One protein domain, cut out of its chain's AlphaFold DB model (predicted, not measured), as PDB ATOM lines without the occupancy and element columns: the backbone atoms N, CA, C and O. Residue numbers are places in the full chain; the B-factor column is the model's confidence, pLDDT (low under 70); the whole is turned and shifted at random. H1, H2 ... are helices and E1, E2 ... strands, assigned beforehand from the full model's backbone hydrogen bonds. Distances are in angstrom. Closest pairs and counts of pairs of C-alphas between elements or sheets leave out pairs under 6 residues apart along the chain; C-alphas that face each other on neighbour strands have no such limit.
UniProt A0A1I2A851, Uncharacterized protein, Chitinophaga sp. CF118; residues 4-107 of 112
ATOM      1  N   HIS A   4      35.121  46.256  46.106       97.88
ATOM      2  CA  HIS A   4      35.693  47.544  45.720       97.88
ATOM      3  C   HIS A   4      36.083  48.387  46.933       97.88
ATOM      4  O   HIS A   4      35.526  48.201  48.014       97.88
ATOM      5  N   SER A   5      37.043  49.298  46.757       98.25
ATOM      6  CA  SER A   5      37.396  50.257  47.806       98.25
ATOM      7  C   SER A   5      36.238  51.217  48.076       98.25
ATOM      8  O   SER A   5      35.543  51.618  47.143       98.25
ATOM      9  N   ILE A   6      36.045  51.592  49.342       98.06
ATOM     10  CA  ILE A   6      34.986  52.530  49.766       98.06
ATOM     11  C   ILE A   6      35.514  53.883  50.249       98.06
ATOM     12  O   ILE A   6      34.727  54.779  50.538       98.06
ATOM     13  N   GLU A   7      36.832  54.041  50.319       97.25
ATOM     14  CA  GLU A   7      37.485  55.275  50.740       97.25
ATOM     15  C   GLU A   7      38.797  55.497  49.983       97.25
ATOM     16  O   GLU A   7      39.376  54.568  49.407       97.25
ATOM     17  N   THR A   8      39.261  56.747  50.002       97.81
ATOM     18  CA  THR A   8      40.552  57.149  49.442       97.81
ATOM     19  C   THR A   8      41.697  56.428  50.145       97.81
ATOM     20  O   THR A   8      41.754  56.376  51.368       97.81
ATOM     21  N   LEU A   9      42.634  55.904  49.357       97.25
ATOM     22  CA  LEU A   9      43.832  55.241  49.854       97.25
ATOM     23  C   LEU A   9      44.723  56.211  50.637       97.25
ATOM     24  O   LEU A   9      44.982  57.323  50.179       97.25
ATOM     25  N   ASP A  10      45.258  55.747  51.760       95.50
ATOM     26  CA  ASP A  10      46.192  56.502  52.593       95.50
ATOM     27  C   ASP A  10      47.647  56.065  52.304       95.50
ATOM     28  O   ASP A  10      47.932  54.862  52.324       95.50
ATOM     29  N   PRO A  11      48.584  56.988  52.015       93.00
ATOM     30  CA  PRO A  11      50.011  56.670  51.942       93.00
ATOM     31  C   PRO A  11      50.564  55.980  53.199       93.00
ATOM     32  O   PRO A  11      51.442  55.125  53.064       93.00
ATOM     33  N   ASP A  12      50.032  56.295  54.383       93.62
ATOM     34  CA  ASP A  12      50.465  55.711  55.659       93.62
ATOM     35  C   ASP A  12      50.013  54.247  55.810       93.62
ATOM     36  O   ASP A  12      50.586  53.479  56.583       93.62
ATOM     37  N   ASN A  13      49.046  53.812  54.996       94.19
ATOM     38  CA  ASN A  13      48.567  52.430  54.937       94.19
ATOM     39  C   ASN A  13      49.420  51.524  54.031       94.19
ATOM     40  O   ASN A  13      49.078  50.354  53.817       94.19
ATOM     41  N   ILE A  14      50.521  52.030  53.467       94.31
ATOM     42  CA  ILE A  14      51.478  51.220  52.707       94.31
ATOM     43  C   ILE A  14      52.430  50.531  53.686       94.31
ATOM     44  O   ILE A  14      53.283  51.167  54.298       94.31
ATOM     45  N   ILE A  15      52.342  49.206  53.779       92.56
ATOM     46  CA  ILE A  15      53.163  48.429  54.711       92.56
ATOM     47  C   ILE A  15      54.577  48.277  54.158       92.56
ATOM     48  O   ILE A  15      54.765  47.790  53.035       92.56
ATOM     49  N   ASP A  16      55.579  48.632  54.961       87.25
ATOM     50  CA  ASP A  16      56.985  48.538  54.575       87.25
ATOM     51  C   ASP A  16      57.493  47.087  54.611       87.25
ATOM     52  O   ASP A  16      58.117  46.607  55.549       87.25
ATOM     53  N   THR A  17      57.165  46.349  53.555       84.25
ATOM     54  CA  THR A  17      57.711  45.021  53.260       84.25
ATOM     55  C   THR A  17      58.275  45.013  51.845       84.25
ATOM     56  O   THR A  17      57.968  45.884  51.030       84.25
ATOM     57  N   MET A  18      59.009  43.962  51.472       80.69
ATOM     58  CA  MET A  18      59.542  43.794  50.110       80.69
ATOM     59  C   MET A  18      58.480  44.005  49.005       80.69
ATOM     60  O   MET A  18      58.759  44.582  47.946       80.69
ATOM     61  N   ASN A  19      57.238  43.577  49.255       79.38
ATOM     62  CA  ASN A  19      56.141  43.660  48.289       79.38
ATOM     63  C   ASN A  19      55.284  44.929  48.408       79.38
ATOM     64  O   ASN A  19      54.514  45.190  47.484       79.38
ATOM     65  N   ARG A  20      55.461  45.720  49.474       89.94
ATOM     66  CA  ARG A  20      54.770  46.993  49.743       89.94
ATOM     67  C   ARG A  20      53.245  46.948  49.518       89.94
ATOM     68  O   ARG A  20      52.750  47.742  48.712       89.94
ATOM     69  N   PRO A  21      52.505  46.003  50.138       92.94
ATOM     70  CA  PRO A  21      51.051  45.974  50.035       92.94
ATOM     71  C   PRO A  21      50.449  47.223  50.687       92.94
ATOM     72  O   PRO A  21      51.068  47.834  51.556       92.94
ATOM     73  N   ILE A  22      49.238  47.583  50.275       95.56
ATOM     74  CA  ILE A  22      48.485  48.694  50.862       95.56
ATOM     75  C   ILE A  22      47.243  48.169  51.575       95.56
ATOM     76  O   ILE A  22      46.596  47.251  51.069       95.56
ATOM     77  N   VAL A  23      46.919  48.721  52.742       96.69
ATOM     78  CA  VAL A  23      45.674  48.403  53.447       96.69
ATOM     79  C   VAL A  23      44.509  49.128  52.780       96.69
ATOM     80  O   VAL A  23      44.584  50.322  52.499       96.69
ATOM     81  N   VAL A  24      43.438  48.385  52.501       97.12
ATOM     82  CA  VAL A  24      42.250  48.891  51.809       97.12
ATOM     83  C   VAL A  24      41.007  48.531  52.601       97.12
ATOM     84  O   VAL A  24      40.782  47.354  52.890       97.12
ATOM     85  N   ASN A  25      40.191  49.540  52.896       97.12
ATOM     86  CA  ASN A  25      38.828  49.363  53.374       97.12
ATOM     87  C   ASN A  25      37.899  49.072  52.192       97.12
ATOM     88  O   ASN A  25      37.879  49.793  51.185       97.12
ATOM     89  N   SER A  26      37.183  47.963  52.295       96.94
ATOM     90  CA  SER A  26      36.468  47.337  51.191       96.94
ATOM     91  C   SER A  26      34.952  47.388  51.401       96.94
ATOM     92  O   SER A  26      34.459  47.592  52.505       96.94
ATOM     93  N   SER A  27      34.187  47.186  50.329       97.75
ATOM     94  CA  SER A  27      32.717  47.264  50.294       97.75
ATOM     95  C   SER A  27      31.978  46.279  51.205       97.75
ATOM     96  O   SER A  27      30.767  46.379  51.371       97.75
ATOM     97  N   ASP A  28      32.685  45.304  51.764       96.06
ATOM     98  CA  ASP A  28      32.209  44.372  52.786       96.06
ATOM     99  C   ASP A  28      32.545  44.826  54.220       96.06
ATOM    100  O   ASP A  28      32.374  44.049  55.155       96.06
ATOM    101  N   MET A  29      33.010  46.069  54.390       95.19
ATOM    102  CA  MET A  29      33.405  46.688  55.661       95.19
ATOM    103  C   MET A  29      34.596  46.014  56.355       95.19
ATOM    104  O   MET A  29      34.812  46.218  57.548       95.19
ATOM    105  N   ASN A  30      35.380  45.218  55.622       94.88
ATOM    106  CA  ASN A  30      36.598  44.598  56.129       94.88
ATOM    107  C   ASN A  30      37.847  45.287  55.567       94.88
ATOM    108  O   ASN A  30      37.844  45.836  54.463       94.88
ATOM    109  N   LEU A  31      38.944  45.192  56.320       95.50
ATOM    110  CA  LEU A  31      40.265  45.642  55.889       95.50
ATOM    111  C   LEU A  31      41.034  44.507  55.214       95.50
ATOM    112  O   LEU A  31      41.012  43.361  55.666       95.50
ATOM    113  N   TYR A  32      41.764  44.842  54.154       95.56
ATOM    114  CA  TYR A  32      42.553  43.883  53.387       95.56
ATOM    115  C   TYR A  32      43.955  44.402  53.095       95.56
ATOM    116  O   TYR A  32      44.120  45.521  52.609       95.56
ATOM    117  N   PHE A  33      44.961  43.542  53.259       94.69
ATOM    118  CA  PHE A  33      46.279  43.759  52.670       94.69
ATOM    119  C   PHE A  33      46.209  43.497  51.167       94.69
ATOM    120  O   PHE A  33      46.098  42.351  50.725       94.69
ATOM    121  N   CYS A  34      46.284  44.562  50.374       94.38
ATOM    122  CA  CYS A  34      46.164  44.501  48.927       94.38
ATOM    123  C   CYS A  34      47.527  44.527  48.240       94.38
ATOM    124  O   CYS A  34      48.283  45.498  48.326       94.38
ATOM    125  N   LYS A  35      47.807  43.477  47.468       92.75
ATOM    126  CA  LYS A  35      48.884  43.466  46.480       92.75
ATOM    127  C   LYS A  35      48.340  43.924  45.129       92.75
ATOM    128  O   LYS A  35      47.429  43.313  44.571       92.75
ATOM    129  N   TYR A  36      48.937  44.988  44.610       91.12
ATOM    130  CA  TYR A  36      48.608  45.608  43.328       91.12
ATOM    131  C   TYR A  36      49.609  45.213  42.237       91.12
ATOM    132  O   TYR A  36      50.678  44.653  42.503       91.12
ATOM    133  N   ASN A  37      49.265  45.498  40.980       86.38
ATOM    134  CA  ASN A  37      50.089  45.138  39.833       86.38
ATOM    135  C   ASN A  37      51.336  46.029  39.768       86.38
ATOM    136  O   ASN A  37      51.315  47.134  39.232       86.38
ATOM    137  N   ARG A  38      52.456  45.561  40.317       79.38
ATOM    138  CA  ARG A  38      53.739  46.258  40.176       79.38
ATOM    139  C   ARG A  38      54.261  45.969  38.775       79.38
ATOM    140  O   ARG A  38      54.603  44.831  38.499       79.38
ATOM    141  N   LEU A  39      54.391  46.986  37.922       65.81
ATOM    142  CA  LEU A  39      54.836  46.885  36.515       65.81
ATOM    143  C   LEU A  39      56.089  46.003  36.269       65.81
ATOM    144  O   LEU A  39      56.283  45.507  35.163       65.81
ATOM    145  N   ALA A  40      56.933  45.779  37.285       59.06
ATOM    146  CA  ALA A  40      58.098  44.885  37.229       59.06
ATOM    147  C   ALA A  40      57.762  43.376  37.349       59.06
ATOM    148  O   ALA A  40      58.578  42.514  37.029       59.06
ATOM    149  N   ALA A  41      56.562  43.038  37.816       55.72
ATOM    150  CA  ALA A  41      56.056  41.696  38.042       55.72
ATOM    151  C   ALA A  41      54.751  41.525  37.257       55.72
ATOM    152  O   ALA A  41      53.725  42.095  37.601       55.72
ATOM    153  N   ARG A  42      54.787  40.734  36.180       58.66
ATOM    154  CA  ARG A  42      53.620  40.524  35.307       58.66
ATOM    155  C   ARG A  42      52.387  40.080  36.125       58.66
ATOM    156  O   ARG A  42      52.514  39.250  37.030       58.66
ATOM    157  N   ALA A  43      51.201  40.533  35.712       60.97
ATOM    158  CA  ALA A  43      49.893  40.237  36.314       60.97
ATOM    159  C   ALA A  43      49.628  38.744  36.628       60.97
ATOM    160  O   ALA A  43      48.860  38.429  37.537       60.97
ATOM    161  N   TYR A  44      50.318  37.809  35.956       68.50
ATOM    162  CA  TYR A  44      50.251  36.377  36.272       68.50
ATOM    163  C   TYR A  44      50.602  36.055  37.734       68.50
ATOM    164  O   TYR A  44      50.169  35.021  38.230       68.50
ATOM    165  N   ARG A  45      51.414  36.873  38.426       73.94
ATOM    166  CA  ARG A  45      51.801  36.597  39.822       73.94
ATOM    167  C   ARG A  45      50.620  36.743  40.776       73.94
ATOM    168  O   ARG A  45      50.379  35.824  41.546       73.94
ATOM    169  N   LEU A  46      49.855  37.829  40.660       79.31
ATOM    170  CA  LEU A  46      48.648  38.039  41.467       79.31
ATOM    171  C   LEU A  46      47.599  36.964  41.178       79.31
ATOM    172  O   LEU A  46      46.997  36.421  42.097       79.31
ATOM    173  N   TYR A  47      47.453  36.585  39.905       81.75
ATOM    174  CA  TYR A  47      46.576  35.480  39.523       81.75
ATOM    175  C   TYR A  47      47.006  34.143  40.149       81.75
ATOM    176  O   TYR A  47      46.172  33.413  40.676       81.75
ATOM    177  N   LYS A  48      48.310  33.828  40.138       83.44
ATOM    178  CA  LYS A  48      48.844  32.623  40.793       83.44
ATOM    179  C   LYS A  48      48.603  32.636  42.299       83.44
ATOM    180  O   LYS A  48      48.222  31.605  42.836       83.44
ATOM    181  N   GLU A  49      48.817  33.772  42.961       83.50
ATOM    182  CA  GLU A  49      48.541  33.906  44.395       83.50
ATOM    183  C   GLU A  49      47.064  33.664  44.697       83.50
ATOM    184  O   GLU A  49      46.755  32.857  45.568       83.50
ATOM    185  N   TYR A  50      46.160  34.273  43.926       86.44
ATOM    186  CA  TYR A  50      44.724  34.053  44.075       86.44
ATOM    187  C   TYR A  50      44.338  32.586  43.877       86.44
ATOM    188  O   TYR A  50      43.609  32.025  44.696       86.44
ATOM    189  N   LEU A  51      44.851  31.954  42.817       88.88
ATOM    190  CA  LEU A  51      44.591  30.549  42.534       88.88
ATOM    191  C   LEU A  51      45.067  29.681  43.700       88.88
ATOM    192  O   LEU A  51      44.251  29.004  44.304       88.88
ATOM    193  N   ILE A  52      46.350  29.754  44.067       87.31
ATOM    194  CA  ILE A  52      46.927  28.945  45.152       87.31
ATOM    195  C   ILE A  52      46.167  29.168  46.461       87.31
ATOM    196  O   ILE A  52      45.782  28.202  47.115       87.31
ATOM    197  N   ALA A  53      45.904  30.425  46.821       87.38
ATOM    198  CA  ALA A  53      45.220  30.754  48.060       87.38
ATOM    199  C   ALA A  53      43.772  30.229  48.086       87.38
ATOM    200  O   ALA A  53      43.302  29.801  49.135       87.38
ATOM    201  N   SER A  54      43.097  30.154  46.934       88.94
ATOM    202  CA  SER A  54      41.755  29.563  46.826       88.94
ATOM    203  C   SER A  54      41.736  28.053  47.112       88.94
ATOM    204  O   SER A  54      40.696  27.520  47.488       88.94
ATOM    205  N   PHE A  55      42.871  27.358  46.954       91.38
ATOM    206  CA  PHE A  55      42.999  25.927  47.257       91.38
ATOM    207  C   PHE A  55      43.484  25.643  48.686       91.38
ATOM    208  O   PHE A  55      43.365  24.504  49.135       91.38
ATOM    209  N   LEU A  56      43.980  26.641  49.431       88.62
ATOM    210  CA  LEU A  56      44.452  26.445  50.810       88.62
ATOM    211  C   LEU A  56      43.391  25.815  51.733       88.62
ATOM    212  O   LEU A  56      43.737  24.847  52.418       88.62
ATOM    213  N   PRO A  57      42.110  26.243  51.709       86.62
ATOM    214  CA  PRO A  57      41.080  25.625  52.544       86.62
ATOM    215  C   PRO A  57      40.830  24.153  52.195       86.62
ATOM    216  O   PRO A  57      40.577  23.340  53.077       86.62
ATOM    217  N   ILE A  58      40.948  23.788  50.912       88.38
ATOM    218  CA  ILE A  58      40.780  22.402  50.437       88.38
ATOM    219  C   ILE A  58      41.882  21.505  51.011       88.38
ATOM    220  O   ILE A  58      41.655  20.334  51.295       88.38
ATOM    221  N   TRP A  59      43.077  22.059  51.206       87.81
ATOM    222  CA  TRP A  59      44.208  21.368  51.822       87.81
ATOM    223  C   TRP A  59      44.197  21.424  53.357       87.81
ATOM    224  O   TRP A  59      45.141  20.953  53.986       87.81
ATOM    225  N   GLY A  60      43.145  21.977  53.971       86.12
ATOM    226  CA  GLY A  60      43.015  22.073  55.425       86.12
ATOM    227  C   GLY A  60      43.888  23.155  56.063       86.12
ATOM    228  O   GLY A  60      44.057  23.158  57.281       86.12
ATOM    229  N   PHE A  61      44.448  24.078  55.274       84.50
ATOM    230  CA  PHE A  61      45.129  25.241  55.828       84.50
ATOM    231  C   PHE A  61      44.099  26.288  56.240       84.50
ATOM    232  O   PHE A  61      43.313  26.763  55.419       84.50
ATOM    233  N   ASN A  62      44.145  26.691  57.511       71.50
ATOM    234  CA  ASN A  62      43.452  27.889  57.965       71.50
ATOM    235  C   ASN A  62      44.158  29.103  57.358       71.50
ATOM    236  O   ASN A  62      45.272  29.443  57.753       71.50
ATOM    237  N   SER A  63      43.521  29.736  56.380       77.81
ATOM    238  CA  SER A  63      43.972  30.997  55.801       77.81
ATOM    239  C   SER A  63      42.921  32.067  56.024       77.81
ATOM    240  O   SER A  63      41.721  31.782  55.977       77.81
ATOM    241  N   ASN A  64      43.362  33.310  56.193       86.00
ATOM    242  CA  ASN A  64      42.440  34.439  56.193       86.00
ATOM    243  C   ASN A  64      41.665  34.456  54.866       86.00
ATOM    244  O   ASN A  64      42.221  34.052  53.832       86.00
ATOM    245  N   PRO A  65      40.409  34.929  54.863       90.38
ATOM    246  CA  PRO A  65      39.661  35.069  53.628       90.38
ATOM    247  C   PRO A  65      40.429  35.914  52.609       90.38
ATOM    248  O   PRO A  65      41.052  36.926  52.939       90.38
ATOM    249  N   ILE A  66      40.397  35.473  51.356       92.69
ATOM    250  CA  ILE A  66      40.989  36.193  50.231       92.69
ATOM    251  C   ILE A  66      39.889  36.765  49.354       92.69
ATOM    252  O   ILE A  66      38.832  36.152  49.181       92.69
ATOM    253  N   ASN A  67      40.155  37.909  48.736       93.50
ATOM    254  CA  ASN A  67      39.256  38.462  47.741       93.50
ATOM    255  C   ASN A  67      39.997  39.242  46.657       93.50
ATOM    256  O   ASN A  67      41.139  39.658  46.832       93.50
ATOM    257  N   LEU A  68      39.339  39.436  45.516       94.44
ATOM    258  CA  LEU A  68      39.786  40.404  44.526       94.44
ATOM    259  C   LEU A  68      39.171  41.755  44.873       94.44
ATOM    260  O   LEU A  68      37.963  41.841  45.106       94.44
ATOM    261  N   ILE A  69      39.999  42.798  44.888       95.94
ATOM    262  CA  ILE A  69      39.579  44.143  45.290       95.94
ATOM    263  C   ILE A  69      39.889  45.122  44.172       95.94
ATOM    264  O   ILE A  69      41.047  45.354  43.825       95.94
ATOM    265  N   LYS A  70      38.843  45.698  43.588       96.69
ATOM    266  CA  LYS A  70      38.966  46.792  42.633       96.69
ATOM    267  C   LYS A  70      39.153  48.100  43.398       96.69
ATOM    268  O   LYS A  70      38.293  48.486  44.181       96.69
ATOM    269  N   ILE A  71      40.253  48.798  43.153       97.31
ATOM    270  CA  ILE A  71      40.411  50.160  43.664       97.31
ATOM    271  C   ILE A  71      39.713  51.097  42.688       97.31
ATOM    272  O   ILE A  71      40.015  51.065  41.495       97.31
ATOM    273  N   ASN A  72      38.763  51.892  43.172       97.25
ATOM    274  CA  ASN A  72      38.132  52.890  42.320       97.25
ATOM    275  C   ASN A  72      39.099  54.047  42.036       97.25
ATOM    276  O   ASN A  72      39.899  54.423  42.894       97.25
ATOM    277  N   ASP A  73      39.017  54.632  40.841       95.31
ATOM    278  CA  ASP A  73      39.962  55.661  40.395       95.31
ATOM    279  C   ASP A  73      39.909  56.925  41.263       95.31
ATOM    280  O   ASP A  73      40.945  57.546  41.519       95.31
ATOM    281  N   GLU A  74      38.719  57.274  41.759       96.81
ATOM    282  CA  GLU A  74      38.488  58.382  42.687       96.81
ATOM    283  C   GLU A  74      39.157  58.179  44.052       96.81
ATOM    284  O   GLU A  74      39.453  59.153  44.739       96.81
ATOM    285  N   HIS A  75      39.463  56.932  44.419       97.62
ATOM    286  CA  HIS A  75      40.115  56.586  45.678       97.62
ATOM    287  C   HIS A  75      41.650  56.595  45.585       97.62
ATOM    288  O   HIS A  75      42.321  56.313  46.573       97.62
ATOM    289  N   ILE A  76      42.238  56.915  44.426       96.56
ATOM    290  CA  ILE A  76      43.696  56.921  44.224       96.56
ATOM    291  C   ILE A  76      44.216  58.367  44.268       96.56
ATOM    292  O   ILE A  76      44.113  59.077  43.254       96.56
ATOM    293  N   PRO A  77      44.819  58.819  45.389       95.69
ATOM    294  CA  PRO A  77      45.337  60.175  45.491       95.69
ATOM    295  C   PRO A  77      46.612  60.352  44.658       95.69
ATOM    296  O   PRO A  77      47.393  59.422  44.446       95.69
ATOM    297  N   SER A  78      46.866  61.583  44.217       90.94
ATOM    298  CA  SER A  78      48.051  61.937  43.421       90.94
ATOM    299  C   SER A  78      49.377  61.741  44.172       90.94
ATOM    300  O   SER A  78      50.401  61.484  43.544       90.94
ATOM    301  N   GLY A  79      49.358  61.827  45.506       91.69
ATOM    302  CA  GLY A  79      50.527  61.705  46.383       91.69
ATOM    303  C   GLY A  79      50.837  60.292  46.890       91.69
ATOM    304  O   GLY A  79      51.715  60.150  47.730       91.69
ATOM    305  N   LEU A  80      50.157  59.245  46.400       92.44
ATOM    306  CA  LEU A  80      50.273  57.884  46.953       92.44
ATOM    307  C   LEU A  80      51.680  57.263  46.836       92.44
ATOM    308  O   LEU A  80      51.989  56.267  47.483       92.44
ATOM    309  N   GLY A  81      52.527  57.770  45.937       89.62
ATOM    310  CA  GLY A  81      53.822  57.148  45.632       89.62
ATOM    311  C   GLY A  81      53.715  55.808  44.881       89.62
ATOM    312  O   GLY A  81      54.732  55.161  44.623       89.62
ATOM    313  N   ILE A  82      52.502  55.402  44.486       89.88
ATOM    314  CA  ILE A  82      52.205  54.251  43.624       89.88
ATOM    315  C   ILE A  82      51.538  54.782  42.351       89.88
ATOM    316  O   ILE A  82      50.617  55.593  42.410       89.88
ATOM    317  N   LYS A  83      51.999  54.332  41.178       91.00
ATOM    318  CA  LYS A  83      51.404  54.742  39.895       91.00
ATOM    319  C   LYS A  83      49.958  54.253  39.805       91.00
ATOM    320  O   LYS A  83      49.705  53.083  40.071       91.00
ATOM    321  N   ARG A  84      49.039  55.105  39.334       91.31
ATOM    322  CA  ARG A  84      47.624  54.740  39.117       91.31
ATOM    323  C   ARG A  84      47.461  53.488  38.247       91.31
ATOM    324  O   ARG A  84      46.625  52.649  38.551       91.31
ATOM    325  N   SER A  85      48.329  53.302  37.249       90.56
ATOM    326  CA  SER A  85      48.311  52.116  36.382       90.56
ATOM    327  C   SER A  85      48.535  50.786  37.111       90.56
ATOM    328  O   SER A  85      48.164  49.728  36.610       90.56
ATOM    329  N   CYS A  86      49.088  50.808  38.329       90.31
ATOM    330  CA  CYS A  86      49.188  49.619  39.170       90.31
ATOM    331  C   CYS A  86      47.821  49.085  39.639       90.31
ATOM    332  O   CYS A  86      47.745  47.937  40.081       90.31
ATOM    333  N   PHE A  87      46.768  49.903  39.548       92.31
ATOM    334  CA  PHE A  87      45.411  49.606  40.009       92.31
ATOM    335  C   PHE A  87      44.405  49.403  38.862       92.31
ATOM    336  O   PHE A  87      43.225  49.188  39.112       92.31
ATOM    337  N   GLU A  88      44.862  49.397  37.602       90.38
ATOM    338  CA  GLU A  88      44.015  49.122  36.422       90.38
ATOM    339  C   GLU A  88      43.406  47.707  36.431       90.38
ATOM    340  O   GLU A  88      42.458  47.415  35.708       90.38
ATOM    341  N   SER A  89      43.962  46.803  37.238       89.38
ATOM    342  CA  SER A  89      43.444  45.456  37.472       89.38
ATOM    343  C   SER A  89      43.116  45.267  38.953       89.38
ATOM    344  O   SER A  89      43.784  45.877  39.790       89.38
ATOM    345  N   PRO A  90      42.149  44.394  39.299       92.38
ATOM    346  CA  PRO A  90      41.866  44.077  40.691       92.38
ATOM    347  C   PRO A  90      43.117  43.621  41.447       92.38
ATOM    348  O   PRO A  90      43.906  42.808  40.955       92.38
ATOM    349  N   CYS A  91      43.266  44.127  42.663       93.06
ATOM    350  CA  CYS A  91      44.280  43.703  43.611       93.06
ATOM    351  C   CYS A  91      43.939  42.322  44.175       93.06
ATOM    352  O   CYS A  91      42.769  41.967  44.328       93.06
ATOM    353  N   PHE A  92      44.972  41.573  44.557       93.50
ATOM    354  CA  PHE A  92      44.805  40.438  45.460       93.50
ATOM    355  C   PHE A  92      44.725  40.969  46.893       93.50
ATOM    356  O   PHE A  92      45.679  41.596  47.355       93.50
ATOM    357  N   GLY A  93      43.605  40.740  47.571       94.19
ATOM    358  CA  GLY A  93      43.371  41.118  48.959       94.19
ATOM    359  C   GLY A  93      43.416  39.906  49.884       94.19
ATOM    360  O   GLY A  93      42.740  38.908  49.635       94.19
ATOM    361  N   LEU A  94      44.176  40.018  50.973       93.31
ATOM    362  CA  LEU A  94      44.136  39.104  52.114       93.31
ATOM    363  C   LEU A  94      43.489  39.833  53.294       93.31
ATOM    364  O   LEU A  94      43.997  40.877  53.703       93.31
ATOM    365  N   GLN A  95      42.378  39.312  53.816       94.06
ATOM    366  CA  GLN A  95      41.640  39.966  54.896       94.06
ATOM    367  C   GLN A  95      42.505  40.059  56.159       94.06
ATOM    368  O   GLN A  95      43.193  39.106  56.542       94.06
ATOM    369  N   MET A  96      42.469  41.220  56.804       92.12
ATOM    370  CA  MET A  96      43.063  41.439  58.116       92.12
ATOM    371  C   MET A  96      42.182  40.804  59.191       92.12
ATOM    372  O   MET A  96      40.958  40.885  59.123       92.12
ATOM    373  N   ILE A  97      42.799  40.199  60.204       81.19
ATOM    374  CA  ILE A  97      42.084  39.744  61.397       81.19
ATOM    375  C   ILE A  97      42.378  40.739  62.519       81.19
ATOM    376  O   ILE A  97      43.536  41.073  62.774       81.19
ATOM    377  N   GLU A  98      41.343  41.208  63.212       65.56
ATOM    378  CA  GLU A  98      41.500  42.134  64.343       65.56
ATOM    379  C   GLU A  98      42.396  41.553  65.454       65.56
ATOM    380  O   GLU A  98      43.178  42.276  66.067       65.56
ATOM    381  N   SER A  99      42.377  40.229  65.652       56.47
ATOM    382  CA  SER A  99      43.146  39.544  66.700       56.47
ATOM    383  C   SER A  99      44.664  39.515  66.483       56.47
ATOM    384  O   SER A  99      45.392  39.176  67.413       56.47
ATOM    385  N   SER A 100      45.180  39.860  65.296       50.41
ATOM    386  CA  SER A 100      46.638  39.953  65.081       50.41
ATOM    387  C   SER A 100      47.262  41.205  65.711       50.41
ATOM    388  O   SER A 100      48.420  41.156  66.107       50.41
ATOM    389  N   ASN A 101      46.493  42.287  65.899       47.53
ATOM    390  CA  ASN A 101      46.986  43.512  66.551       47.53
ATOM    391  C   ASN A 101      47.115  43.373  68.080       47.53
ATOM    392  O   ASN A 101      47.785  44.179  68.727       47.53
ATOM    393  N   GLU A 102      46.463  42.368  68.671       43.34
ATOM    394  CA  GLU A 102      46.543  42.068  70.106       43.34
ATOM    395  C   GLU A 102      47.831  41.300  70.452       43.34
ATOM    396  O   GLU A 102      48.411  41.508  71.518       43.34
ATOM    397  N   LEU A 103      48.327  40.453  69.540       44.03
ATOM    398  CA  LEU A 103      49.520  39.634  69.781       44.03
ATOM    399  C   LEU A 103      50.818  40.452  69.739       44.03
ATOM    400  O   LEU A 103      51.680  40.224  70.587       44.03
ATOM    401  N   ASP A 104      50.925  41.449  68.855       47.66
ATOM    402  CA  ASP A 104      52.092  42.351  68.801       47.66
ATOM    403  C   ASP A 104      52.223  43.225  70.060       47.66
ATOM    404  O   ASP A 104      53.323  43.610  70.453       47.66
ATOM    405  N   LYS A 105      51.110  43.511  70.750       47.16
ATOM    406  CA  LYS A 105      51.138  44.216  72.042       47.16
ATOM    407  C   LYS A 105      51.500  43.298  73.210       47.16
ATOM    408  O   LYS A 105      51.966  43.790  74.237       47.16
ATOM    409  N   HIS A 106      51.266  41.992  73.083       42.53
ATOM    410  CA  HIS A 106      51.474  41.027  74.163       42.53
ATOM    411  C   HIS A 106      52.853  40.357  74.117       42.53
ATOM    412  O   HIS A 106      53.437  40.062  75.159       42.53
ATOM    413  N   TYR A 107      53.413  40.175  72.922       44.81
ATOM    414  CA  TYR A 107      54.772  39.691  72.721       44.81
ATOM    415  C   TYR A 107      55.602  40.843  72.171       44.81
ATOM    416  O   TYR A 107      55.574  41.101  70.976       44.81
TER     417      TYR A 107
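Overview. This is residues 4 to 107 of the 112 residues of an uncharacterized protein of Chitinophaga sp. CF118 (UniProt A0A1I2A851). A small, strongly twisted sheet of four strands is covered on one face by one helix, H1, which lies over E4 and E3, while residues 99 to 107, including H3, stick out as a tail. Short H2 lies off the sheet near the end of E3. The 104 printed residues, under half of them in named elements, run E1 E2 H1 E3 H2 E4 H3; the sheet order is E1 E2 E4 E3, antiparallel throughout, and the class is mixed. The whole is compact, radius of gyration of the C-alphas 14.1 A, spanning 39 by 33 by 27 A.

Along the chain. Residues 4 to 21 hold no named element. E1, residues 22 to 25, begins at C-alpha (48.485, 48.694, 50.862) and is 10.0 A long; E2, 31 to 35, is 12.9 A. H1, 44 to 55, is 16.8 A; E3, 66 to 70, is 13.2 A. H2, 84 to 87, is 5.7 A; E4, 91 to 95, is 12.2 A. H3, 100 to 106, is 10.3 A and ends at (51.474, 41.027, 74.163).

Arrangement. E1 and E2 form a hairpin, with N 24 and O 32 2.9 A apart. E2 and E4 have N 35 and O 92 at 2.8 A, E4 and E3 N 91 and O 69 at 2.8 A. H1 is on the sheet, at a height of 9.5 A; its closest C-alphas to E4 are Leu 46 and Phe 92, 6.0 A. E2, H1 and E3 form a split strand-helix-strand unit, E4 between its strands, with a right-handed crossover. Every O i to N i+4 pair of H1 is within hydrogen-bond range; H3 has 1 of 3, with 2 of 4 O i to N i+3 pairs, and H2 is too short.

Size, cuts and confidence. The printed part has no cut. The link E3 to H2 is long. Residues 39 to 44 and 98 to 107 have pLDDT under 70.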